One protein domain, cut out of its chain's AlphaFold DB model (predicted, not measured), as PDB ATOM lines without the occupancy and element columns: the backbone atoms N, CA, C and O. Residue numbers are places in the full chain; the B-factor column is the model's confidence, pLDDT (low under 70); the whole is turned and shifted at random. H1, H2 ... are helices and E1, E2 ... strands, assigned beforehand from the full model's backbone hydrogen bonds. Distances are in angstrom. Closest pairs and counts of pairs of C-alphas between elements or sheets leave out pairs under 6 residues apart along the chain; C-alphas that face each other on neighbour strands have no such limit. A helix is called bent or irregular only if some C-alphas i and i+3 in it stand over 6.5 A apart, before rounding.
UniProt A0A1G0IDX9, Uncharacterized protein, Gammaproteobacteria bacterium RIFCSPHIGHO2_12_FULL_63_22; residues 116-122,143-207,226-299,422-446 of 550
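Overview. This is residues 116 to 122, 143 to 207, 226 to 299 and 422 to 446 of the 550 residues of an uncharacterized protein of Gammaproteobacteria bacterium RIFCSPHIGHO2_12_FULL_63_22 (UniProt A0A1G0IDX9). A small sandwich of two sheets makes the body, and a long arm of paired strands runs away from it. The larger sheet, E4 E12 E11 E8 E9, is twisted and partly face to face with the smaller sheet, E6 E7 E10; the arm holds the hairpin E2 and E3 and, farther out, the strand pair E1 and E5, with H2 where arm and body meet. The printed part has 171 residues with two named helices and twelve named strands, in the order E1 H1 E2 E3 H2 E4 E5 E6 E7 E8 E9 E10 E11 E12, and its class is mostly strand. The larger sheet is mixed, and the other sheets are antiparallel. The whole is loose, with a radius of gyration of the C-alphas of 19.8 A, and its outline is a rod of 84 by 37 by 28 A, its length made by the arm.

Along the chain. E1, residues 116 to 118, begins at C-alpha 116 (-66.809, -0.462, -2.311). After a cut come H1, residues 144 to 150, and E2, residues 151 to 159, 25.8 A long. E3, residues 162 to 168, is 18.9 A long and is followed by H2, residues 170 to 177, 10.8 A, and E4, residues 180 to 182. E5, residues 198 to 204, is 19.2 A long and ends at C-alpha 204 (-78.447, -9.041, 0.151). Beyond the next cut are E6, residues 230 to 232, E7, residues 240 to 245, 16.4 A, and E8, residues 252 to 261, 27.8 A. E9, residues 276 to 279, and E10, residues 286 to 290, follow. After the last cut, E11, residues 422 to 430, is 25.9 A long, and E12, residues 436 to 445, is 27.2 A long and ends at C-alpha 445 (-44.709, 40.615, -10.757).

Arrangement. The larger sheet runs E4, E12, E11, E8, E9, with E4 and E9 as edge strands. E4 and E12 are parallel, with N 181 and O 440 at 3.0 A. E12 and E11 form an antiparallel hairpin, with N 425 and O 441 at 2.9 A; E12 bends by 54 degrees at residue 442. E11 and E8 are antiparallel, with N 257 and O 426 at 2.9 A, and the hairpin E8 and E9 has N 256 and O 278 at 2.8 A. The smaller sheet runs E6, E7, E10, with N 231 and O 244 at 2.8 A in the hairpin E6 and E7, and N 243 and O 287 at 2.9 A between E7 and E10. The two sheets form a sandwich, two sheets face to face, 9.2 A centre to centre where they face each other, with their best planes 29 degrees apart. The closest C-alphas of E7 and E12 are those of Ala 241 and Val 445, 6.2 A apart. H2 is on the larger sheet at a height over the sheet of 5.9 A, over none of its strands, and is near E2. H1 and H2 touch at Gln 149 and Ala 170, their closest C-alphas, 4.7 A apart, at a steep tilt of 61 degrees, the same way. In H2 every O i to N i+4 pair is within hydrogen-bond range; in H1, which is irregular with C-alphas 144 and 147 7.0 A apart, 0 of 3 are, and 1 of 4 O i to N i+3 pairs is. The hairpin E2 and E3 has N 157 and O 164 at 2.8 A. E1 and E5 are antiparallel, with N 117 and O 199 at 2.9 A. The closest C-alphas of E1 and E2 are those of Val 118 and Tyr 156, 6.9 A apart, while E2 and E5 are apart.

Size, cuts and confidence. The two C-alphas farthest apart, those of Asp 207 and Ala 297, are 84.6 A apart. Residues 123 to 142, 208 to 225 and 300 to 421 are not printed, and the C-alphas across these cuts are 22.7 A, 50.2 A and 10.5 A apart. Of the links that are printed whole, E4 to E5 and E8 to E9 are long. The mean pLDDT of the printed part is 79.7, and 34 residues are under 70, among them 116 to 122, 143 to 149 and 235 to 239.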
ATOM      1  N   ALA A 116     -67.096  -1.884  -2.466       52.84
ATOM      2  CA  ALA A 116     -66.809  -0.462  -2.311       52.84
ATOM      3  C   ALA A 116     -66.012   0.037  -3.522       52.84
ATOM      4  O   ALA A 116     -65.096  -0.654  -3.978       52.84
ATOM      5  N   ASN A 117     -66.348   1.223  -4.029       56.81
ATOM      6  CA  ASN A 117     -65.635   1.943  -5.090       56.81
ATOM      7  C   ASN A 117     -65.592   3.442  -4.749       56.81
ATOM      8  O   ASN A 117     -66.409   3.902  -3.960       56.81
ATOM      9  N   VAL A 118     -64.696   4.228  -5.349       53.44
ATOM     10  CA  VAL A 118     -64.758   5.700  -5.226       53.44
ATOM     11  C   VAL A 118     -65.826   6.245  -6.172       53.44
ATOM     12  O   VAL A 118     -65.919   5.817  -7.325       53.44
ATOM     13  N   TYR A 119     -66.650   7.168  -5.685       51.44
ATOM     14  CA  TYR A 119     -67.637   7.860  -6.508       51.44
ATOM     15  C   TYR A 119     -66.944   8.924  -7.373       51.44
ATOM     16  O   TYR A 119     -66.330   9.840  -6.836       51.44
ATOM     17  N   SER A 120     -67.034   8.809  -8.704       48.94
ATOM     18  CA  SER A 120     -66.412   9.746  -9.661       48.94
ATOM     19  C   SER A 120     -67.424  10.629 -10.407       48.94
ATOM     20  O   SER A 120     -67.129  11.122 -11.497       48.94
ATOM     21  N   GLY A 121     -68.649  10.771  -9.891       42.41
ATOM     22  CA  GLY A 121     -69.599  11.724 -10.463       42.41
ATOM     23  C   GLY A 121     -69.088  13.146 -10.249       42.41
ATOM     24  O   GLY A 121     -68.536  13.429  -9.186       42.41
ATOM     25  N   LYS A 122     -69.273  14.037 -11.238       39.03
ATOM     26  CA  LYS A 122     -69.153  15.482 -10.992       39.03
ATOM     27  C   LYS A 122     -69.970  15.784  -9.738       39.03
ATOM     28  O   LYS A 122     -71.126  15.364  -9.650       39.03
ATOM     29  N   ASP A 143     -54.400  32.197 -19.243       33.59
ATOM     30  CA  ASP A 143     -55.345  31.204 -19.723       33.59
ATOM     31  C   ASP A 143     -56.488  30.929 -18.727       33.59
ATOM     32  O   ASP A 143     -56.262  30.538 -17.582       33.59
ATOM     33  N   ALA A 144     -57.736  31.072 -19.178       31.55
ATOM     34  CA  ALA A 144     -58.934  30.691 -18.425       31.55
ATOM     35  C   ALA A 144     -59.043  29.164 -18.183       31.55
ATOM     36  O   ALA A 144     -59.976  28.704 -17.530       31.55
ATOM     37  N   THR A 145     -58.083  28.354 -18.649       35.22
ATOM     38  CA  THR A 145     -58.013  26.905 -18.371       35.22
ATOM     39  C   THR A 145     -57.386  26.521 -17.019       35.22
ATOM     40  O   THR A 145     -57.317  25.330 -16.699       35.22
ATOM     41  N   VAL A 146     -56.960  27.475 -16.179       44.66
ATOM     42  CA  VAL A 146     -56.328  27.180 -14.869       44.66
ATOM     43  C   VAL A 146     -57.297  26.543 -13.856       44.66
ATOM     44  O   VAL A 146     -56.858  25.731 -13.039       44.66
ATOM     45  N   GLY A 147     -58.608  26.805 -13.948       42.41
ATOM     46  CA  GLY A 147     -59.602  26.295 -12.987       42.41
ATOM     47  C   GLY A 147     -59.615  24.765 -12.839       42.41
ATOM     48  O   GLY A 147     -59.770  24.246 -11.740       42.41
ATOM     49  N   ASN A 148     -59.334  24.016 -13.913       51.81
ATOM     50  CA  ASN A 148     -59.326  22.548 -13.871       51.81
ATOM     51  C   ASN A 148     -57.964  21.947 -13.451       51.81
ATOM     52  O   ASN A 148     -57.849  20.738 -13.262       51.81
ATOM     53  N   GLN A 149     -56.902  22.757 -13.321       59.34
ATOM     54  CA  GLN A 149     -55.566  22.273 -12.929       59.34
ATOM     55  C   GLN A 149     -55.366  22.196 -11.411       59.34
ATOM     56  O   GLN A 149     -54.466  21.481 -10.956       59.34
ATOM     57  N   LEU A 150     -56.184  22.941 -10.662       71.81
ATOM     58  CA  LEU A 150     -56.069  23.169  -9.218       71.81
ATOM     59  C   LEU A 150     -57.154  22.469  -8.407       71.81
ATOM     60  O   LEU A 150     -57.031  22.381  -7.188       71.81
ATOM     61  N   TYR A 151     -58.175  21.938  -9.079       78.00
ATOM     62  CA  TYR A 151     -59.173  21.097  -8.446       78.00
ATOM     63  C   TYR A 151     -58.581  19.712  -8.142       78.00
ATOM     64  O   TYR A 151     -58.150  18.983  -9.044       78.00
ATOM     65  N   VAL A 152     -58.529  19.353  -6.860       78.12
ATOM     66  CA  VAL A 152     -57.998  18.068  -6.398       78.12
ATOM     67  C   VAL A 152     -59.079  16.998  -6.501       78.12
ATOM     68  O   VAL A 152     -60.049  16.986  -5.747       78.12
ATOM     69  N   GLN A 153     -58.875  16.062  -7.422       78.56
ATOM     70  CA  GLN A 153     -59.679  14.850  -7.557       78.56
ATOM     71  C   GLN A 153     -59.034  13.696  -6.797       78.56
ATOM     72  O   GLN A 153     -57.844  13.734  -6.504       78.56
ATOM     73  N   TYR A 154     -59.785  12.630  -6.533       74.12
ATOM     74  CA  TYR A 154     -59.237  11.415  -5.933       74.12
ATOM     75  C   TYR A 154     -59.331  10.268  -6.921       74.12
ATOM     76  O   TYR A 154     -60.405   9.933  -7.419       74.12
ATOM     77  N   GLN A 155     -58.186   9.663  -7.200       74.38
ATOM     78  CA  GLN A 155     -58.094   8.439  -7.977       74.38
ATOM     79  C   GLN A 155     -57.944   7.264  -7.025       74.38
ATOM     80  O   GLN A 155     -57.465   7.424  -5.904       74.38
ATOM     81  N   TYR A 156     -58.343   6.073  -7.466       74.06
ATOM     82  CA  TYR A 156     -58.097   4.864  -6.699       74.06
ATOM     83  C   TYR A 156     -57.446   3.779  -7.537       74.06
ATOM     84  O   TYR A 156     -57.745   3.590  -8.715       74.06
ATOM     85  N   LEU A 157     -56.568   3.044  -6.875       70.69
ATOM     86  CA  LEU A 157     -55.890   1.871  -7.386       70.69
ATOM     87  C   LEU A 157     -56.311   0.695  -6.511       70.69
ATOM     88  O   LEU A 157     -56.224   0.759  -5.283       70.69
ATOM     89  N   ARG A 158     -56.802  -0.374  -7.138       71.62
ATOM     90  CA  ARG A 158     -57.100  -1.627  -6.447       71.62
ATOM     91  C   ARG A 158     -55.951  -2.599  -6.685       71.62
ATOM     92  O   ARG A 158     -55.696  -2.971  -7.826       71.62
ATOM     93  N   ASP A 159     -55.296  -3.007  -5.607       70.12
ATOM     94  CA  ASP A 159     -54.264  -4.044  -5.602       70.12
ATOM     95  C   ASP A 159     -54.766  -5.222  -4.752       70.12
ATOM     96  O   ASP A 159     -54.762  -5.187  -3.520       70.12
ATOM     97  N   GLY A 160     -55.339  -6.229  -5.419       71.75
ATOM     98  CA  GLY A 160     -56.024  -7.340  -4.756       71.75
ATOM     99  C   GLY A 160     -57.208  -6.873  -3.898       71.75
ATOM    100  O   GLY A 160     -58.179  -6.315  -4.413       71.75
ATOM    101  N   SER A 161     -57.134  -7.121  -2.586       66.44
ATOM    102  CA  SER A 161     -58.135  -6.686  -1.598       66.44
ATOM    103  C   SER A 161     -57.890  -5.276  -1.051       66.44
ATOM    104  O   SER A 161     -58.730  -4.762  -0.315       66.44
ATOM    105  N   ALA A 162     -56.754  -4.650  -1.369       68.56
ATOM    106  CA  ALA A 162     -56.423  -3.311  -0.904       68.56
ATOM    107  C   ALA A 162     -56.904  -2.254  -1.909       68.56
ATOM    108  O   ALA A 162     -56.694  -2.373  -3.117       68.56
ATOM    109  N   MET A 163     -57.542  -1.200  -1.400       71.75
ATOM    110  CA  MET A 163     -57.864   0.005  -2.160       71.75
ATOM    111  C   MET A 163     -56.946   1.129  -1.690       71.75
ATOM    112  O   MET A 163     -56.898   1.436  -0.501       71.75
ATOM    113  N   ARG A 164     -56.227   1.745  -2.623       79.25
ATOM    114  CA  ARG A 164     -55.397   2.926  -2.389       79.25
ATOM    115  C   ARG A 164     -56.066   4.119  -3.049       79.25
ATOM    116  O   ARG A 164     -56.375   4.032  -4.231       79.25
ATOM    117  N   ILE A 165     -56.294   5.194  -2.303       78.00
ATOM    118  CA  ILE A 165     -56.909   6.434  -2.793       78.00
ATOM    119  C   ILE A 165     -55.840   7.526  -2.770       78.00
ATOM    120  O   ILE A 165     -55.181   7.709  -1.749       78.00
ATOM    121  N   GLU A 166     -55.652   8.230  -3.881       80.44
ATOM    122  CA  GLU A 166     -54.615   9.252  -4.034       80.44
ATOM    123  C   GLU A 166     -55.199  10.554  -4.590       80.44
ATOM    124  O   GLU A 166     -56.019  10.504  -5.513       80.44
ATOM    125  N   PRO A 167     -54.779  11.721  -4.067       82.88
ATOM    126  CA  PRO A 167     -55.142  12.998  -4.656       82.88
ATOM    127  C   PRO A 167     -54.452  13.163  -6.014       82.88
ATOM    128  O   PRO A 167     -53.279  12.837  -6.192       82.88
ATOM    129  N   SER A 168     -55.176  13.721  -6.971       80.44
ATOM    130  CA  SER A 168     -54.733  13.987  -8.328       80.44
ATOM    131  C   SER A 168     -55.201  15.373  -8.740       80.44
ATOM    132  O   SER A 168     -56.395  15.635  -8.848       80.44
ATOM    133  N   ALA A 169     -54.241  16.236  -9.046       84.12
ATOM    134  CA  ALA A 169     -54.460  17.495  -9.741       84.12
ATOM    135  C   ALA A 169     -53.355  17.664 -10.789       84.12
ATOM    136  O   ALA A 169     -52.227  17.181 -10.603       84.12
ATOM    137  N   ALA A 170     -53.648  18.355 -11.892       83.94
ATOM    138  CA  ALA A 170     -52.652  18.578 -12.939       83.94
ATOM    139  C   ALA A 170     -51.440  19.349 -12.390       83.94
ATOM    140  O   ALA A 170     -50.297  19.008 -12.700       83.94
ATOM    141  N   TYR A 171     -51.682  20.322 -11.503       87.94
ATOM    142  CA  TYR A 171     -50.625  21.062 -10.820       87.94
ATOM    143  C   TYR A 171     -49.740  20.153  -9.955       87.94
ATOM    144  O   TYR A 171     -48.517  20.182 -10.083       87.94
ATOM    145  N   LEU A 172     -50.339  19.286  -9.125       88.19
ATOM    146  CA  LEU A 172     -49.595  18.339  -8.281       88.19
ATOM    147  C   LEU A 172     -48.766  17.357  -9.118       88.19
ATOM    148  O   LEU A 172     -47.646  17.016  -8.746       88.19
ATOM    149  N   THR A 173     -49.284  16.947 -10.277       86.75
ATOM    150  CA  THR A 173     -48.565  16.069 -11.210       86.75
ATOM    151  C   THR A 173     -47.332  16.761 -11.792       86.75
ATOM    152  O   THR A 173     -46.246  16.178 -11.783       86.75
ATOM    153  N   LYS A 174     -47.469  18.012 -12.256       88.69
ATOM    154  CA  LYS A 174     -46.340  18.823 -12.747       88.69
ATOM    155  C   LYS A 174     -45.298  19.039 -11.653       88.69
ATOM    156  O   LYS A 174     -44.110  18.814 -11.884       88.69
ATOM    157  N   LEU A 175     -45.752  19.389 -10.447       89.69
ATOM    158  CA  LEU A 175     -44.893  19.566  -9.280       89.69
ATOM    159  C   LEU A 175     -44.122  18.277  -8.951       89.69
ATOM    160  O   LEU A 175     -42.907  18.315  -8.776       89.69
ATOM    161  N   GLY A 176     -44.803  17.127  -8.935       86.00
ATOM    162  CA  GLY A 176     -44.198  15.821  -8.662       86.00
ATOM    163  C   GLY A 176     -43.169  15.378  -9.707       86.00
ATOM    164  O   GLY A 176     -42.202  14.699  -9.369       86.00
ATOM    165  N   ARG A 177     -43.331  15.801 -10.968       89.44
ATOM    166  CA  ARG A 177     -42.353  15.580 -12.050       89.44
ATOM    167  C   ARG A 177     -41.214  16.602 -12.060       89.44
ATOM    168  O   ARG A 177     -40.247  16.434 -12.799       89.44
ATOM    169  N   GLY A 178     -41.311  17.651 -11.243       88.94
ATOM    170  CA  GLY A 178     -40.370  18.765 -11.234       88.94
ATOM    171  C   GLY A 178     -40.462  19.645 -12.483       88.94
ATOM    172  O   GLY A 178     -39.474  20.279 -12.849       88.94
ATOM    173  N   GLU A 179     -41.603  19.678 -13.162       90.56
ATOM    174  CA  GLU A 179     -41.826  20.567 -14.305       90.56
ATOM    175  C   GLU A 179     -41.987  22.028 -13.850       90.56
ATOM    176  O   GLU A 179     -42.183  22.309 -12.666       90.56
ATOM    177  N   TYR A 180     -41.895  22.971 -14.794       90.44
ATOM    178  CA  TYR A 180     -42.221  24.368 -14.512       90.44
ATOM    179  C   TYR A 180     -43.723  24.511 -14.270       90.44
ATOM    180  O   TYR A 180     -44.540  24.097 -15.095       90.44
ATOM    181  N   VAL A 181     -44.077  25.125 -13.147       91.00
ATOM    182  CA  VAL A 181     -45.452  25.531 -12.860       91.00
ATOM    183  C   VAL A 181     -45.639  27.026 -13.098       91.00
ATOM    184  O   VAL A 181     -44.722  27.828 -12.911       91.00
ATOM    185  N   SER A 182     -46.833  27.410 -13.527       88.62
ATOM    186  CA  SER A 182     -47.213  28.813 -13.676       88.62
ATOM    187  C   SER A 182     -47.780  29.333 -12.362       88.62
ATOM    188  O   SER A 182     -48.427  28.588 -11.621       88.62
ATOM    189  N   GLY A 183     -47.533  30.605 -12.074       83.38
ATOM    190  CA  GLY A 183     -48.082  31.252 -10.900       83.38
ATOM    191  C   GLY A 183     -49.595  31.397 -10.968       83.38
ATOM    192  O   GLY A 183     -50.178  31.517 -12.046       83.38
ATOM    193  N   ILE A 184     -50.216  31.367  -9.794       81.19
ATOM    194  CA  ILE A 184     -51.665  31.269  -9.633       81.19
ATOM    195  C   ILE A 184     -52.178  32.537  -8.967       81.19
ATOM    196  O   ILE A 184     -51.603  32.999  -7.978       81.19
ATOM    197  N   ASN A 185     -53.284  33.072  -9.477       73.12
ATOM    198  CA  ASN A 185     -54.003  34.146  -8.808       73.12
ATOM    199  C   ASN A 185     -54.975  33.554  -7.787       73.12
ATOM    200  O   ASN A 185     -55.895  32.831  -8.162       73.12
ATOM    201  N   PHE A 186     -54.773  33.846  -6.505       63.59
ATOM    202  CA  PHE A 186     -55.671  33.406  -5.444       63.59
ATOM    203  C   PHE A 186     -55.615  34.346  -4.242       63.59
ATOM    204  O   PHE A 186     -54.572  34.917  -3.912       63.59
ATOM    205  N   ILE A 187     -56.756  34.465  -3.561       53.72
ATOM    206  CA  ILE A 187     -56.913  35.320  -2.377       53.72
ATOM    207  C   ILE A 187     -56.694  34.511  -1.091       53.72
ATOM    208  O   ILE A 187     -55.971  34.959  -0.204       53.72
ATOM    209  N   TYR A 188     -57.286  33.312  -0.994       56.09
ATOM    210  CA  TYR A 188     -57.311  32.525   0.249       56.09
ATOM    211  C   TYR A 188     -56.530  31.208   0.175       56.09
ATOM    212  O   TYR A 188     -55.755  30.920   1.083       56.09
ATOM    213  N   SER A 189     -56.710  30.420  -0.887       65.81
ATOM    214  CA  SER A 189     -55.943  29.195  -1.143       65.81
ATOM    215  C   SER A 189     -55.832  28.949  -2.640       65.81
ATOM    216  O   SER A 189     -56.722  29.339  -3.397       65.81
ATOM    217  N   ALA A 190     -54.734  28.322  -3.054       70.94
ATOM    218  CA  ALA A 190     -54.494  28.001  -4.453       70.94
ATOM    219  C   ALA A 190     -55.290  26.782  -4.951       70.94
ATOM    220  O   ALA A 190     -55.492  26.658  -6.153       70.94
ATOM    221  N   PHE A 191     -55.716  25.877  -4.065       77.31
ATOM    222  CA  PHE A 191     -56.388  24.633  -4.448       77.31
ATOM    223  C   PHE A 191     -57.864  24.653  -4.064       77.31
ATOM    224  O   PHE A 191     -58.224  25.000  -2.940       77.31
ATOM    225  N   GLU A 192     -58.700  24.184  -4.982       74.50
ATOM    226  CA  GLU A 192     -60.059  23.753  -4.675       74.50
ATOM    227  C   GLU A 192     -60.026  22.239  -4.441       74.50
ATOM    228  O   GLU A 192     -59.373  21.505  -5.183       74.50
ATOM    229  N   TRP A 193     -60.693  21.735  -3.406       68.44
ATOM    230  CA  TRP A 193     -60.782  20.292  -3.189       68.44
ATOM    231  C   TRP A 193     -62.122  19.907  -2.577       68.44
ATOM    232  O   TRP A 193     -62.714  20.671  -1.818       68.44
ATOM    233  N   ASP A 194     -62.533  18.675  -2.859       65.69
ATOM    234  CA  ASP A 194     -63.580  17.970  -2.123       65.69
ATOM    235  C   ASP A 194     -62.957  16.842  -1.291       65.69
ATOM    236  O   ASP A 194     -61.803  16.464  -1.482       65.69
ATOM    237  N   PHE A 195     -63.687  16.301  -0.323       65.75
ATOM    238  CA  PHE A 195     -63.243  15.093   0.376       65.75
ATOM    239  C   PHE A 195     -63.487  13.846  -0.491       65.75
ATOM    240  O   PHE A 195     -64.426  13.838  -1.292       65.75
ATOM    241  N   PRO A 196     -62.683  12.771  -0.360       69.00
ATOM    242  CA  PRO A 196     -62.926  11.539  -1.103       69.00
ATOM    243  C   PRO A 196     -64.268  10.918  -0.695       69.00
ATOM    244  O   PRO A 196     -64.542  10.722   0.488       69.00
ATOM    245  N   ILE A 197     -65.093  10.562  -1.681       71.31
ATOM    246  CA  ILE A 197     -66.417   9.969  -1.458       71.31
ATOM    247  C   ILE A 197     -66.375   8.474  -1.786       71.31
ATOM    248  O   ILE A 197     -66.086   8.072  -2.917       71.31
ATOM    249  N   LEU A 198     -66.711   7.636  -0.803       72.25
ATOM    250  CA  LEU A 198     -66.824   6.188  -0.974       72.25
ATOM    251  C   LEU A 198     -68.250   5.798  -1.384       72.25
ATOM    252  O   LEU A 198     -69.217   6.067  -0.680       72.25
ATOM    253  N   SER A 199     -68.376   5.107  -2.514       72.12
ATOM    254  CA  SER A 199     -69.601   4.448  -2.963       72.12
ATOM    255  C   SER A 199     -69.604   2.995  -2.493       72.12
ATOM    256  O   SER A 199     -68.839   2.166  -2.992       72.12
ATOM    257  N   ILE A 200     -70.473   2.679  -1.534       72.38
ATOM    258  CA  ILE A 200     -70.642   1.327  -0.996       72.38
ATOM    259  C   ILE A 200     -71.922   0.729  -1.577       72.38
ATOM    260  O   ILE A 200     -73.002   1.303  -1.455       72.38
ATOM    261  N   LYS A 201     -71.801  -0.437  -2.211       71.44
ATOM    262  CA  LYS A 201     -72.920  -1.233  -2.716       71.44
ATOM    263  C   LYS A 201     -73.019  -2.512  -1.902       71.44
ATOM    264  O   LYS A 201     -72.055  -3.270  -1.817       71.44
ATOM    265  N   VAL A 202     -74.198  -2.747  -1.341       70.88
ATOM    266  CA  VAL A 202     -74.517  -3.955  -0.581       70.88
ATOM    267  C   VAL A 202     -75.611  -4.708  -1.316       70.88
ATOM    268  O   VAL A 202     -76.663  -4.142  -1.612       70.88
ATOM    269  N   GLN A 203     -75.366  -5.981  -1.603       71.25
ATOM    270  CA  GLN A 203     -76.348  -6.879  -2.185       71.25
ATOM    271  C   GLN A 203     -76.684  -7.981  -1.177       71.25
ATOM    272  O   GLN A 203     -75.845  -8.810  -0.820       71.25
ATOM    273  N   ASN A 204     -77.933  -7.983  -0.709       68.00
ATOM    274  CA  ASN A 204     -78.447  -9.041   0.151       68.00
ATOM    275  C   ASN A 204     -78.931 -10.215  -0.712       68.00
ATOM    276  O   ASN A 204     -80.039 -10.178  -1.237       68.00
ATOM    277  N   ASN A 205     -78.096 -11.245  -0.853       67.94
ATOM    278  CA  ASN A 205     -78.446 -12.492  -1.542       67.94
ATOM    279  C   ASN A 205     -78.945 -13.585  -0.573       67.94
ATOM    280  O   ASN A 205     -79.035 -14.750  -0.958       67.94
ATOM    281  N   SER A 206     -79.227 -13.232   0.686       67.38
ATOM    282  CA  SER A 206     -79.765 -14.158   1.689       67.38
ATOM    283  C   SER A 206     -81.297 -14.194   1.686       67.38
ATOM    284  O   SER A 206     -81.960 -13.343   1.095       67.38
ATOM    285  N   ASP A 207     -81.863 -15.187   2.368       64.94
ATOM    286  CA  ASP A 207     -83.302 -15.344   2.598       64.94
ATOM    287  C   ASP A 207     -83.806 -14.564   3.828       64.94
ATOM    288  O   ASP A 207     -84.995 -14.618   4.155       64.94
ATOM    289  N   THR A 226     -45.251  15.059   5.374       88.88
ATOM    290  CA  THR A 226     -44.324  16.176   5.601       88.88
ATOM    291  C   THR A 226     -43.654  16.654   4.311       88.88
ATOM    292  O   THR A 226     -42.550  17.200   4.355       88.88
ATOM    293  N   ASP A 227     -44.267  16.425   3.149       88.69
ATOM    294  CA  ASP A 227     -43.835  17.057   1.908       88.69
ATOM    295  C   ASP A 227     -44.403  18.484   1.804       88.69
ATOM    296  O   ASP A 227     -45.605  18.692   2.006       88.69
ATOM    297  N   PRO A 228     -43.564  19.490   1.497       91.00
ATOM    298  CA  PRO A 228     -44.049  20.823   1.167       91.00
ATOM    299  C   PRO A 228     -44.693  20.824  -0.226       91.00
ATOM    300  O   PRO A 228     -44.216  20.152  -1.145       91.00
ATOM    301  N   VAL A 229     -45.745  21.626  -0.392       92.81
ATOM    302  CA  VAL A 229     -46.442  21.843  -1.668       92.81
ATOM    303  C   VAL A 229     -46.341  23.325  -1.982       92.81
ATOM    304  O   VAL A 229     -47.082  24.136  -1.435       92.81
ATOM    305  N   LEU A 230     -45.365  23.681  -2.816       92.19
ATOM    306  CA  LEU A 230     -45.048  25.076  -3.096       92.19
ATOM    307  C   LEU A 230     -45.888  25.623  -4.253       92.19
ATOM    308  O   LEU A 230     -46.084  24.963  -5.279       92.19
ATOM    309  N   VAL A 231     -46.361  26.851  -4.073       88.38
ATOM    310  CA  VAL A 231     -47.143  27.622  -5.038       88.38
ATOM    311  C   VAL A 231     -46.569  29.022  -5.132       88.38
ATOM    312  O   VAL A 231     -46.246  29.616  -4.114       88.38
ATOM    313  N   VAL A 232     -46.448  29.567  -6.341       87.62
ATOM    314  CA  VAL A 232     -46.089  30.976  -6.530       87.62
ATOM    315  C   VAL A 232     -47.342  31.771  -6.892       87.62
ATOM    316  O   VAL A 232     -48.133  31.335  -7.732       87.62
ATOM    317  N   ARG A 233     -47.554  32.919  -6.246       79.44
ATOM    318  CA  ARG A 233     -48.673  33.808  -6.575       79.44
ATOM    319  C   ARG A 233     -48.387  34.557  -7.872       79.44
ATOM    320  O   ARG A 233     -47.252  34.980  -8.091       79.44
ATOM    321  N   SER A 234     -49.414  34.737  -8.699       80.88
ATOM    322  CA  SER A 234     -49.375  35.587  -9.891       80.88
ATOM    323  C   SER A 234     -50.664  36.408 -10.035       80.88
ATOM    324  O   SER A 234     -51.740  35.825  -9.947       80.88
ATOM    325  N   PRO A 235     -50.588  37.714 -10.319       68.12
ATOM    326  CA  PRO A 235     -49.370  38.508 -10.251       68.12
ATOM    327  C   PRO A 235     -48.944  38.754  -8.789       68.12
ATOM    328  O   PRO A 235     -49.772  38.798  -7.879       68.12
ATOM    329  N   GLY A 236     -47.641  38.916  -8.570       66.94
ATOM    330  CA  GLY A 236     -47.102  39.627  -7.411       66.94
ATOM    331  C   GLY A 236     -47.224  41.144  -7.596       66.94
ATOM    332  O   GLY A 236     -47.386  41.622  -8.722       66.94
ATOM    333  N   TYR A 237     -47.132  41.911  -6.512       69.25
ATOM    334  CA  TYR A 237     -47.340  43.366  -6.526       69.25
ATOM    335  C   TYR A 237     -46.241  44.109  -5.780       69.25
ATOM    336  O   TYR A 237     -45.566  43.538  -4.928       69.25
ATOM    337  N   SER A 238     -46.079  45.408  -6.055       64.75
ATOM    338  CA  SER A 238     -45.050  46.253  -5.419       64.75
ATOM    339  C   SER A 238     -43.620  45.714  -5.577       64.75
ATOM    340  O   SER A 238     -42.748  45.956  -4.740       64.75
ATOM    341  N   GLY A 239     -43.379  44.948  -6.641       67.69
ATOM    342  CA  GLY A 239     -42.125  44.258  -6.904       67.69
ATOM    343  C   GLY A 239     -41.856  43.061  -5.992       67.69
ATOM    344  O   GLY A 239     -40.718  42.600  -5.933       67.69
ATOM    345  N   ILE A 240     -42.872  42.565  -5.287       73.94
ATOM    346  CA  ILE A 240     -42.783  41.417  -4.388       73.94
ATOM    347  C   ILE A 240     -43.357  40.186  -5.087       73.94
ATOM    348  O   ILE A 240     -44.475  40.208  -5.604       73.94
ATOM    349  N   ALA A 241     -42.577  39.109  -5.095       82.81
ATOM    350  CA  ALA A 241     -43.026  37.782  -5.488       82.81
ATOM    351  C   ALA A 241     -43.249  36.914  -4.247       82.81
ATOM    352  O   ALA A 241     -42.353  36.785  -3.409       82.81
ATOM    353  N   ASP A 242     -44.414  36.267  -4.182       80.31
ATOM    354  CA  ASP A 242     -44.808  35.437  -3.046       80.31
ATOM    355  C   ASP A 242     -44.752  33.951  -3.404       80.31
ATOM    356  O   ASP A 242     -45.367  33.504  -4.379       80.31
ATOM    357  N   ILE A 243     -44.074  33.166  -2.572       85.56
ATOM    358  CA  ILE A 243     -44.130  31.704  -2.589       85.56
ATOM    359  C   ILE A 243     -44.889  31.251  -1.346       85.56
ATOM    360  O   ILE A 243     -44.493  31.560  -0.227       85.56
ATOM    361  N   PHE A 244     -45.952  30.482  -1.535       83.75
ATOM    362  CA  PHE A 244     -46.760  29.863  -0.492       83.75
ATOM    363  C   PHE A 244     -46.453  28.374  -0.386       83.75
ATOM    364  O   PHE A 244     -46.139  27.715  -1.376       83.75
ATOM    365  N   ASN A 245     -46.569  27.840   0.823       87.12
ATOM    366  CA  ASN A 245     -46.498  26.416   1.098       87.12
ATOM    367  C   ASN A 245     -47.866  25.919   1.577       87.12
ATOM    368  O   ASN A 245     -48.246  26.128   2.728       87.12
ATOM    369  N   GLU A 246     -48.582  25.246   0.682       84.44
ATOM    370  CA  GLU A 246     -49.879  24.604   0.940       84.44
ATOM    371  C   GLU A 246     -49.711  23.188   1.535       84.44
ATOM    372  O   GLU A 246     -50.683  22.529   1.902       84.44
ATOM    373  N   GLY A 247     -48.466  22.702   1.645       85.31
ATOM    374  CA  GLY A 247     -48.122  21.428   2.277       85.31
ATOM    375  C   GLY A 247     -47.853  21.559   3.779       85.31
ATOM    376  O   GLY A 247     -47.675  22.650   4.320       85.31
ATOM    377  N   TRP A 248     -47.781  20.419   4.469       83.88
ATOM    378  CA  TRP A 248     -47.540  20.379   5.920       83.88
ATOM    379  C   TRP A 248     -46.064  20.233   6.297       83.88
ATOM    380  O   TRP A 248     -45.702  20.500   7.442       83.88
ATOM    381  N   GLY A 249     -45.217  19.863   5.334       88.38
ATOM    382  CA  GLY A 249     -43.764  19.869   5.471       88.38
ATOM    383  C   GLY A 249     -43.143  21.247   5.318       88.38
ATOM    384  O   GLY A 249     -43.725  22.121   4.685       88.38
ATOM    385  N   LYS A 250     -41.927  21.432   5.833       91.31
ATOM    386  CA  LYS A 250     -41.139  22.660   5.637       91.31
ATOM    387  C   LYS A 250     -40.204  22.530   4.438       91.31
ATOM    388  O   LYS A 250     -39.612  21.470   4.228       91.31
ATOM    389  N   ALA A 251     -40.013  23.623   3.700       93.56
ATOM    390  CA  ALA A 251     -38.913  23.743   2.745       93.56
ATOM    391  C   ALA A 251     -37.713  24.403   3.441       93.56
ATOM    392  O   ALA A 251     -37.701  25.604   3.705       93.56
ATOM    393  N   ILE A 252     -36.721  23.590   3.792       95.81
ATOM    394  CA  ILE A 252     -35.572  23.953   4.624       95.81
ATOM    395  C   ILE A 252     -34.420  24.451   3.746       95.81
ATOM    396  O   ILE A 252     -34.133  23.869   2.700       95.81
ATOM    397  N   ARG A 253     -33.740  25.515   4.199       94.50
ATOM    398  CA  ARG A 253     -32.614  26.173   3.498       94.50
ATOM    399  C   ARG A 253     -32.878  26.440   2.001       94.50
ATOM    400  O   ARG A 253     -32.078  26.020   1.160       94.50
ATOM    401  N   PRO A 254     -33.979  27.121   1.647       96.31
ATOM    402  CA  PRO A 254     -34.269  27.396   0.254       96.31
ATOM    403  C   PRO A 254     -33.211  28.299  -0.391       96.31
ATOM    404  O   PRO A 254     -32.776  29.303   0.178       96.31
ATOM    405  N   GLN A 255     -32.820  27.951  -1.614       96.56
ATOM    406  CA  GLN A 255     -31.957  28.746  -2.481       96.56
ATOM    407  C   GLN A 255     -32.661  28.977  -3.811       96.56
ATOM    408  O   GLN A 255     -32.891  28.037  -4.576       96.56
ATOM    409  N   LEU A 256     -33.009  30.231  -4.076       95.94
ATOM    410  CA  LEU A 256     -33.683  30.655  -5.290       95.94
ATOM    411  C   LEU A 256     -32.656  31.094  -6.329       95.94
ATOM    412  O   LEU A 256     -31.827  31.956  -6.053       95.94
ATOM    413  N   GLN A 257     -32.752  30.543  -7.532       96.50
ATOM    414  CA  GLN A 257     -32.127  31.091  -8.732       96.50
ATOM    415  C   GLN A 257     -33.217  31.626  -9.649       96.50
ATOM    416  O   GLN A 257     -34.215  30.936  -9.841       96.50
ATOM    417  N   PHE A 258     -33.058  32.821 -10.212       95.62
ATOM    418  CA  PHE A 258     -34.082  33.388 -11.090       95.62
ATOM    419  C   PHE A 258     -33.521  34.286 -12.197       95.62
ATOM    420  O   PHE A 258     -32.378  34.744 -12.141       95.62
ATOM    421  N   ALA A 259     -34.356  34.515 -13.207       94.56
ATOM    422  CA  ALA A 259     -34.172  35.468 -14.292       94.56
ATOM    423  C   ALA A 259     -35.410  36.366 -14.404       94.56
ATOM    424  O   ALA A 259     -36.497  35.995 -13.954       94.56
ATOM    425  N   LEU A 260     -35.216  37.544 -14.995       92.00
ATOM    426  CA  LEU A 260     -36.257  38.539 -15.220       92.00
ATOM    427  C   LEU A 260     -36.386  38.800 -16.716       92.00
ATOM    428  O   LEU A 260     -35.377  39.030 -17.385       92.00
ATOM    429  N   GLU A 261     -37.613  38.780 -17.217       91.12
ATOM    430  CA  GLU A 261     -37.928  38.974 -18.630       91.12
ATOM    431  C   GLU A 261     -39.194  39.815 -18.808       91.12
ATOM    432  O   GLU A 261     -39.904  40.131 -17.849       91.12
ATOM    433  N   LEU A 262     -39.469  40.170 -20.061       85.88
ATOM    434  CA  LEU A 262     -40.725  40.788 -20.461       85.88
ATOM    435  C   LEU A 262     -41.900  39.804 -20.294       85.88
ATOM    436  O   LEU A 262     -41.710  38.587 -20.390       85.88
ATOM    437  N   PRO A 263     -43.116  40.312 -20.033       83.00
ATOM    438  CA  PRO A 263     -44.282  39.476 -19.747       83.00
ATOM    439  C   PRO A 263     -44.690  38.567 -20.915       83.00
ATOM    440  O   PRO A 263     -45.213  37.480 -20.680       83.00
ATOM    441  N   ASP A 264     -44.420  38.965 -22.159       80.81
ATOM    442  CA  ASP A 264     -44.709  38.192 -23.375       80.81
ATOM    443  C   ASP A 264     -43.873  36.908 -23.492       80.81
ATOM    444  O   ASP A 264     -44.286  35.964 -24.154       80.81
ATOM    445  N   ARG A 265     -42.725  36.836 -22.810       83.31
ATOM    446  CA  ARG A 265     -41.860  35.645 -22.791       83.31
ATOM    447  C   ARG A 265     -42.210  34.656 -21.684       83.31
ATOM    448  O   ARG A 265     -41.599  33.589 -21.594       83.31
ATOM    449  N   CYS A 266     -43.179  34.988 -20.832       83.12
ATOM    450  CA  CYS A 266     -43.439  34.225 -19.622       83.12
ATOM    451  C   CYS A 266     -44.011  32.838 -19.924       83.12
ATOM    452  O   CYS A 266     -45.107  32.701 -20.458       83.12
ATOM    453  N   GLY A 267     -43.261  31.792 -19.576       72.94
ATOM    454  CA  GLY A 267     -43.659  30.400 -19.806       72.94
ATOM    455  C   GLY A 267     -43.511  29.905 -21.253       72.94
ATOM    456  O   GLY A 267     -43.571  28.695 -21.460       72.94
ATOM    457  N   GLU A 268     -43.259  30.784 -22.230       73.38
ATOM    458  CA  GLU A 268     -43.018  30.400 -23.631       73.38
ATOM    459  C   GLU A 268     -41.553  30.017 -23.892       73.38
ATOM    460  O   GLU A 268     -41.277  29.039 -24.590       73.38
ATOM    461  N   ALA A 269     -40.604  30.751 -23.304       73.50
ATOM    462  CA  ALA A 269     -39.173  30.507 -23.460       73.50
ATOM    463  C   ALA A 269     -38.485  30.504 -22.092       73.50
ATOM    464  O   ALA A 269     -38.195  31.549 -21.528       73.50
ATOM    465  N   ILE A 270     -38.209  29.316 -21.547       83.12
ATOM    466  CA  ILE A 270     -37.501  29.198 -20.267       83.12
ATOM    467  C   ILE A 270     -36.042  29.660 -20.442       83.12
ATOM    468  O   ILE A 270     -35.314  29.059 -21.243       83.12
ATOM    469  N   PRO A 271     -35.567  30.663 -19.677       83.50
ATOM    470  CA  PRO A 271     -34.185  31.114 -19.739       83.50
ATOM    471  C   PRO A 271     -33.202  29.984 -19.459       83.50
ATOM    472  O   PRO A 271     -33.312  29.263 -18.466       83.50
ATOM    473  N   THR A 272     -32.184  29.858 -20.309       81.69
ATOM    474  CA  THR A 272     -31.113  28.866 -20.121       81.69
ATOM    475  C   THR A 272     -30.181  29.236 -18.961       81.69
ATOM    476  O   THR A 272     -29.505  28.372 -18.406       81.69
ATOM    477  N   VAL A 273     -30.144  30.517 -18.578       88.38
ATOM    478  CA  VAL A 273     -29.313  31.043 -17.492       88.38
ATOM    479  C   VAL A 273     -30.189  31.815 -16.510       88.38
ATOM    480  O   VAL A 273     -30.948  32.693 -16.910       88.38
ATOM    481  N   LEU A 274     -30.044  31.502 -15.221       93.06
ATOM    482  CA  LEU A 274     -30.696  32.191 -14.106       93.06
ATOM    483  C   LEU A 274     -29.621  32.976 -13.331       93.06
ATOM    484  O   LEU A 274     -28.947  32.396 -12.477       93.06
ATOM    485  N   PRO A 275     -29.369  34.251 -13.682       93.06
ATOM    486  CA  PRO A 275     -28.190  34.983 -13.217       93.06
ATOM    487  C   PRO A 275     -28.276  35.417 -11.751       93.06
ATOM    488  O   PRO A 275     -27.247  35.672 -11.126       93.06
ATOM    489  N   TYR A 276     -29.482  35.512 -11.192       94.62
ATOM    490  CA  TYR A 276     -29.685  35.978  -9.828       94.62
ATOM    491  C   TYR A 276     -29.806  34.794  -8.877       94.62
ATOM    492  O   TYR A 276     -30.484  33.818  -9.184       94.62
ATOM    493  N   THR A 277     -29.156  34.881  -7.716       93.94
ATOM    494  CA  THR A 277     -29.250  33.877  -6.648       93.94
ATOM    495  C   THR A 277     -29.593  34.554  -5.326       93.94
ATOM    496  O   THR A 277     -28.998  35.574  -4.979       93.94
ATOM    497  N   LEU A 278     -30.532  33.977  -4.581       92.25
ATOM    498  CA  LEU A 278     -30.989  34.466  -3.285       92.25
ATOM    499  C   LEU A 278     -31.152  33.294  -2.309       92.25
ATOM    500  O   LEU A 278     -31.894  32.351  -2.573       92.25
ATOM    501  N   GLY A 279     -30.462  33.359  -1.170       89.25
ATOM    502  CA  GLY A 279     -30.748  32.485  -0.033       89.25
ATOM    503  C   GLY A 279     -31.982  32.985   0.712       89.25
ATOM    504  O   GLY A 279     -32.131  34.191   0.905       89.25
ATOM    505  N   MET A 280     -32.855  32.069   1.112       90.06
ATOM    506  CA  MET A 280     -34.112  32.374   1.793       90.06
ATOM    507  C   MET A 280     -34.182  31.634   3.132       90.06
ATOM    508  O   MET A 280     -33.510  30.619   3.339       90.06
ATOM    509  N   GLU A 281     -34.998  32.142   4.053       87.94
ATOM    510  CA  GLU A 281     -35.314  31.430   5.291       87.94
ATOM    511  C   GLU A 281     -36.202  30.212   5.016       87.94
ATOM    512  O   GLU A 281     -36.841  30.110   3.970       87.94
ATOM    513  N   THR A 282     -36.245  29.269   5.959       89.81
ATOM    514  CA  THR A 282     -37.102  28.080   5.856       89.81
ATOM    515  C   THR A 282     -38.556  28.483   5.606       89.81
ATOM    516  O   THR A 282     -39.165  29.176   6.420       89.81
ATOM    517  N   ILE A 283     -39.137  27.988   4.514       83.88
ATOM    518  CA  ILE A 283     -40.518  28.289   4.141       83.88
ATOM    519  C   ILE A 283     -41.422  27.282   4.844       83.88
ATOM    520  O   ILE A 283     -41.569  26.135   4.413       83.88
ATOM    521  N   GLU A 284     -42.018  27.710   5.954       80.38
ATOM    522  CA  GLU A 284     -43.077  26.950   6.620       80.38
ATOM    523  C   GLU A 284     -44.458  27.282   6.041       80.38
ATOM    524  O   GLU A 284     -45.229  26.369   5.754       80.38
ATOM    525  N   THR A 285     -44.757  28.569   5.849       68.69
ATOM    526  CA  THR A 285     -46.052  29.062   5.338       68.69
ATOM    527  C   THR A 285     -45.915  29.821   4.035       68.69
ATOM    528  O   THR A 285     -46.623  29.534   3.076       68.69
ATOM    529  N   SER A 286     -45.019  30.793   4.000       80.00
ATOM    530  CA  SER A 286     -44.754  31.588   2.815       80.00
ATOM    531  C   SER A 286     -43.377  32.219   2.921       80.00
ATOM    532  O   SER A 286     -42.787  32.266   4.004       80.00
ATOM    533  N   ALA A 287     -42.866  32.683   1.793       81.38
ATOM    534  CA  ALA A 287     -41.763  33.616   1.746       81.38
ATOM    535  C   ALA A 287     -41.954  34.590   0.595       81.38
ATOM    536  O   ALA A 287     -42.482  34.245  -0.461       81.38
ATOM    537  N   GLU A 288     -41.473  35.797   0.828       80.00
ATOM    538  CA  GLU A 288     -41.562  36.913  -0.093       80.00
ATOM    539  C   GLU A 288     -40.151  37.266  -0.555       80.00
ATOM    540  O   GLU A 288     -39.184  37.159   0.209       80.00
ATOM    541  N   PHE A 289     -40.006  37.686  -1.807       85.62
ATOM    542  CA  PHE A 289     -38.747  38.240  -2.283       85.62
ATOM    543  C   PHE A 289     -38.967  39.440  -3.200       85.62
ATOM    544  O   PHE A 289     -39.800  39.423  -4.104       85.62
ATOM    545  N   ASP A 290     -38.183  40.488  -2.953       81.25
ATOM    546  CA  ASP A 290     -38.236  41.747  -3.688       81.25
ATOM    547  C   ASP A 290     -37.343  41.693  -4.935       81.25
ATOM    548  O   ASP A 290     -36.115  41.539  -4.843       81.25
ATOM    549  N   ILE A 291     -37.964  41.844  -6.107       86.19
ATOM    550  CA  ILE A 291     -37.278  41.824  -7.399       86.19
ATOM    551  C   ILE A 291     -36.769  43.202  -7.841       86.19
ATOM    552  O   ILE A 291     -35.921  43.264  -8.728       86.19
ATOM    553  N   ARG A 292     -37.214  44.314  -7.233       82.81
ATOM    554  CA  ARG A 292     -36.975  45.696  -7.716       82.81
ATOM    555  C   ARG A 292     -35.498  46.044  -7.850       82.81
ATOM    556  O   ARG A 292     -35.107  46.773  -8.765       82.81
ATOM    557  N   ARG A 293     -34.680  45.503  -6.942       82.88
ATOM    558  CA  ARG A 293     -33.216  45.672  -6.930       82.88
ATOM    559  C   ARG A 293     -32.490  44.871  -8.014       82.88
ATOM    560  O   ARG A 293     -31.319  45.129  -8.263       82.88
ATOM    561  N   PHE A 294     -33.165  43.907  -8.638       86.81
ATOM    562  CA  PHE A 294     -32.599  43.036  -9.666       86.81
ATOM    563  C   PHE A 294     -33.066  43.393 -11.077       86.81
ATOM    564  O   PHE A 294     -32.404  42.986 -12.027       86.81
ATOM    565  N   VAL A 295     -34.152  44.164 -11.230       86.19
ATOM    566  CA  VAL A 295     -34.649  44.594 -12.547       86.19
ATOM    567  C   VAL A 295     -33.616  45.515 -13.222       86.19
ATOM    568  O   VAL A 295     -33.363  46.613 -12.709       86.19
ATOM    569  N   PRO A 296     -33.015  45.116 -14.362       86.31
ATOM    570  CA  PRO A 296     -32.069  45.957 -15.094       86.31
ATOM    571  C   PRO A 296     -32.721  47.247 -15.596       86.31
ATOM    572  O   PRO A 296     -33.904  47.253 -15.924       86.31
ATOM    573  N   ALA A 297     -31.946  48.325 -15.730       78.56
ATOM    574  CA  ALA A 297     -32.461  49.608 -16.219       78.56
ATOM    575  C   ALA A 297     -33.098  49.508 -17.620       78.56
ATOM    576  O   ALA A 297     -34.105  50.160 -17.868       78.56
ATOM    577  N   SER A 298     -32.552  48.661 -18.501       81.06
ATOM    578  CA  SER A 298     -33.132  48.393 -19.823       81.06
ATOM    579  C   SER A 298     -34.516  47.756 -19.717       81.06
ATOM    580  O   SER A 298     -35.460  48.242 -20.322       81.06
ATOM    581  N   LEU A 299     -34.657  46.734 -18.868       83.88
ATOM    582  CA  LEU A 299     -35.937  46.064 -18.653       83.88
ATOM    583  C   LEU A 299     -36.944  46.993 -17.964       83.88
ATOM    584  O   LEU A 299     -38.108  46.979 -18.321       83.88
ATOM    585  N   CYS A 422     -41.868  39.297 -15.930       91.81
ATOM    586  CA  CYS A 422     -41.865  37.849 -15.767       91.81
ATOM    587  C   CYS A 422     -40.661  37.424 -14.924       91.81
ATOM    588  O   CYS A 422     -39.522  37.798 -15.202       91.81
ATOM    589  N   VAL A 423     -40.917  36.606 -13.909       92.44
ATOM    590  CA  VAL A 423     -39.913  35.973 -13.059       92.44
ATOM    591  C   VAL A 423     -39.916  34.481 -13.348       92.44
ATOM    592  O   VAL A 423     -40.878  33.784 -13.020       92.44
ATOM    593  N   THR A 424     -38.818  33.974 -13.905       95.44
ATOM    594  CA  THR A 424     -38.598  32.530 -14.061       95.44
ATOM    595  C   THR A 424     -37.619  32.062 -12.998       95.44
ATOM    596  O   THR A 424     -36.492  32.552 -12.942       95.44
ATOM    597  N   GLY A 425     -38.043  31.128 -12.145       94.06
ATOM    598  CA  GLY A 425     -37.317  30.738 -10.941       94.06
ATOM    599  C   GLY A 425     -37.140  29.232 -10.770       94.06
ATOM    600  O   GLY A 425     -37.968  28.423 -11.186       94.06
ATOM    601  N   VAL A 426     -36.046  28.855 -10.110       96.38
ATOM    602  CA  VAL A 426     -35.776  27.506  -9.607       96.38
ATOM    603  C   VAL A 426     -35.362  27.620  -8.145       96.38
ATOM    604  O   VAL A 426     -34.287  28.126  -7.828       96.38
ATOM    605  N   LEU A 427     -36.215  27.133  -7.252       95.56
ATOM    606  CA  LEU A 427     -35.983  27.075  -5.817       95.56
ATOM    607  C   LEU A 427     -35.500  25.674  -5.432       95.56
ATOM    608  O   LEU A 427     -36.222  24.693  -5.600       95.56
ATOM    609  N   ARG A 428     -34.283  25.563  -4.903       96.69
ATOM    610  CA  ARG A 428     -33.748  24.315  -4.337       96.69
ATOM    611  C   ARG A 428     -33.936  24.326  -2.830       96.69
ATOM    612  O   ARG A 428     -33.660  25.347  -2.215       96.69
ATOM    613  N   TYR A 429     -34.383  23.225  -2.240       95.94
ATOM    614  CA  TYR A 429     -34.629  23.139  -0.798       95.94
ATOM    615  C   TYR A 429     -34.523  21.695  -0.301       95.94
ATOM    616  O   TYR A 429     -34.639  20.752  -1.086       95.94
ATOM    617  N   ASP A 430     -34.354  21.532   1.006       95.88
ATOM    618  CA  ASP A 430     -34.404  20.237   1.681       95.88
ATOM    619  C   ASP A 430     -35.766  20.038   2.365       95.88
ATOM    620  O   ASP A 430     -36.378  20.993   2.845       95.88
ATOM    621  N   THR A 431     -36.259  18.802   2.429       93.81
ATOM    622  CA  THR A 431     -37.462  18.443   3.192       93.81
ATOM    623  C   THR A 431     -37.106  17.993   4.606       93.81
ATOM    624  O   THR A 431     -35.971  17.612   4.893       93.81
ATOM    625  N   GLU A 432     -38.096  17.952   5.498       90.06
ATOM    626  CA  GLU A 432     -37.938  17.391   6.851       90.06
ATOM    627  C   GLU A 432     -37.548  15.904   6.840       90.06
ATOM    628  O   GLU A 432     -36.908  15.417   7.769       90.06
ATOM    629  N   ALA A 433     -37.869  15.190   5.757       88.38
ATOM    630  CA  ALA A 433     -37.442  13.813   5.533       88.38
ATOM    631  C   ALA A 433     -35.981  13.698   5.040       88.38
ATOM    632  O   ALA A 433     -35.520  12.592   4.758       88.38
ATOM    633  N   GLY A 434     -35.259  14.816   4.905       88.25
ATOM    634  CA  GLY A 434     -33.865  14.862   4.459       88.25
ATOM    635  C   GLY A 434     -33.672  14.732   2.946       88.25
ATOM    636  O   GLY A 434     -32.561  14.456   2.501       88.25
ATOM    637  N   GLN A 435     -34.729  14.902   2.143       91.50
ATOM    638  CA  GLN A 435     -34.637  14.849   0.681       91.50
ATOM    639  C   GLN A 435     -34.402  16.244   0.104       91.50
ATOM    640  O   GLN A 435     -35.116  17.176   0.462       91.50
ATOM    641  N   SER A 436     -33.488  16.381  -0.855       92.25
ATOM    642  CA  SER A 436     -33.348  17.624  -1.620       92.25
ATOM    643  C   SER A 436     -34.297  17.626  -2.821       92.25
ATOM    644  O   SER A 436     -34.283  16.703  -3.640       92.25
ATOM    645  N   LYS A 437     -35.119  18.671  -2.941       94.12
ATOM    646  CA  LYS A 437     -36.111  18.863  -4.008       94.12
ATOM    647  C   LYS A 437     -35.876  20.187  -4.746       94.12
ATOM    648  O   LYS A 437     -35.118  21.054  -4.305       94.12
ATOM    649  N   GLN A 438     -36.501  20.316  -5.917       94.12
ATOM    650  CA  GLN A 438     -36.479  21.537  -6.724       94.12
ATOM    651  C   GLN A 438     -37.904  21.935  -7.097       94.12
ATOM    652  O   GLN A 438     -38.667  21.106  -7.587       94.12
ATOM    653  N   PHE A 439     -38.227  23.207  -6.906       94.81
ATOM    654  CA  PHE A 439     -39.476  23.827  -7.320       94.81
ATOM    655  C   PHE A 439     -39.185  24.820  -8.445       94.81
ATOM    656  O   PHE A 439     -38.438  25.778  -8.250       94.81
ATOM    657  N   ARG A 440     -39.717  24.555  -9.640       95.62
ATOM    658  CA  ARG A 440     -39.483  25.358 -10.847       95.62
ATOM    659  C   ARG A 440     -40.750  26.123 -11.181       95.62
ATOM    660  O   ARG A 440     -41.807  25.504 -11.272       95.62
ATOM    661  N   PHE A 441     -40.660  27.433 -11.370       93.62
ATOM    662  CA  PHE A 441     -41.843  28.261 -11.561       93.62
ATOM    663  C   PHE A 441     -41.633  29.418 -12.536       93.62
ATOM    664  O   PHE A 441     -40.507  29.843 -12.796       93.62
ATOM    665  N   THR A 442     -42.746  29.936 -13.046       92.81
ATOM    666  CA  THR A 442     -42.845  31.211 -13.765       92.81
ATOM    667  C   THR A 442     -43.965  32.031 -13.134       92.81
ATOM    668  O   THR A 442     -45.014  31.478 -12.814       92.81
ATOM    669  N   THR A 443     -43.761  33.323 -12.900       90.56
ATOM    670  CA  THR A 443     -44.808  34.211 -12.373       90.56
ATOM    671  C   THR A 443     -44.655  35.629 -12.903       90.56
ATOM    672  O   THR A 443     -43.564  36.020 -13.311       90.56
ATOM    673  N   LEU A 444     -45.736  36.402 -12.885       87.12
ATOM    674  CA  LEU A 444     -45.717  37.823 -13.201       87.12
ATOM    675  C   LEU A 444     -45.619  38.632 -11.908       87.12
ATOM    676  O   LEU A 444     -46.258  38.295 -10.917       87.12
ATOM    677  N   VAL A 445     -44.840  39.710 -11.905       83.19
ATOM    678  CA  VAL A 445     -44.709  40.615 -10.757       83.19
ATOM    679  C   VAL A 445     -44.806  42.055 -11.235       83.19
ATOM    680  O   VAL A 445     -43.939  42.535 -11.965       83.19
ATOM    681  N   SER A 446     -45.854  42.755 -10.810       79.75
ATOM    682  CA  SER A 446     -45.973  44.196 -11.019       79.75
ATOM    683  C   SER A 446     -45.024  44.940 -10.085       79.75
ATOM    684  O   SER A 446     -44.947  44.616  -8.898       79.75
TER     685      SER A 446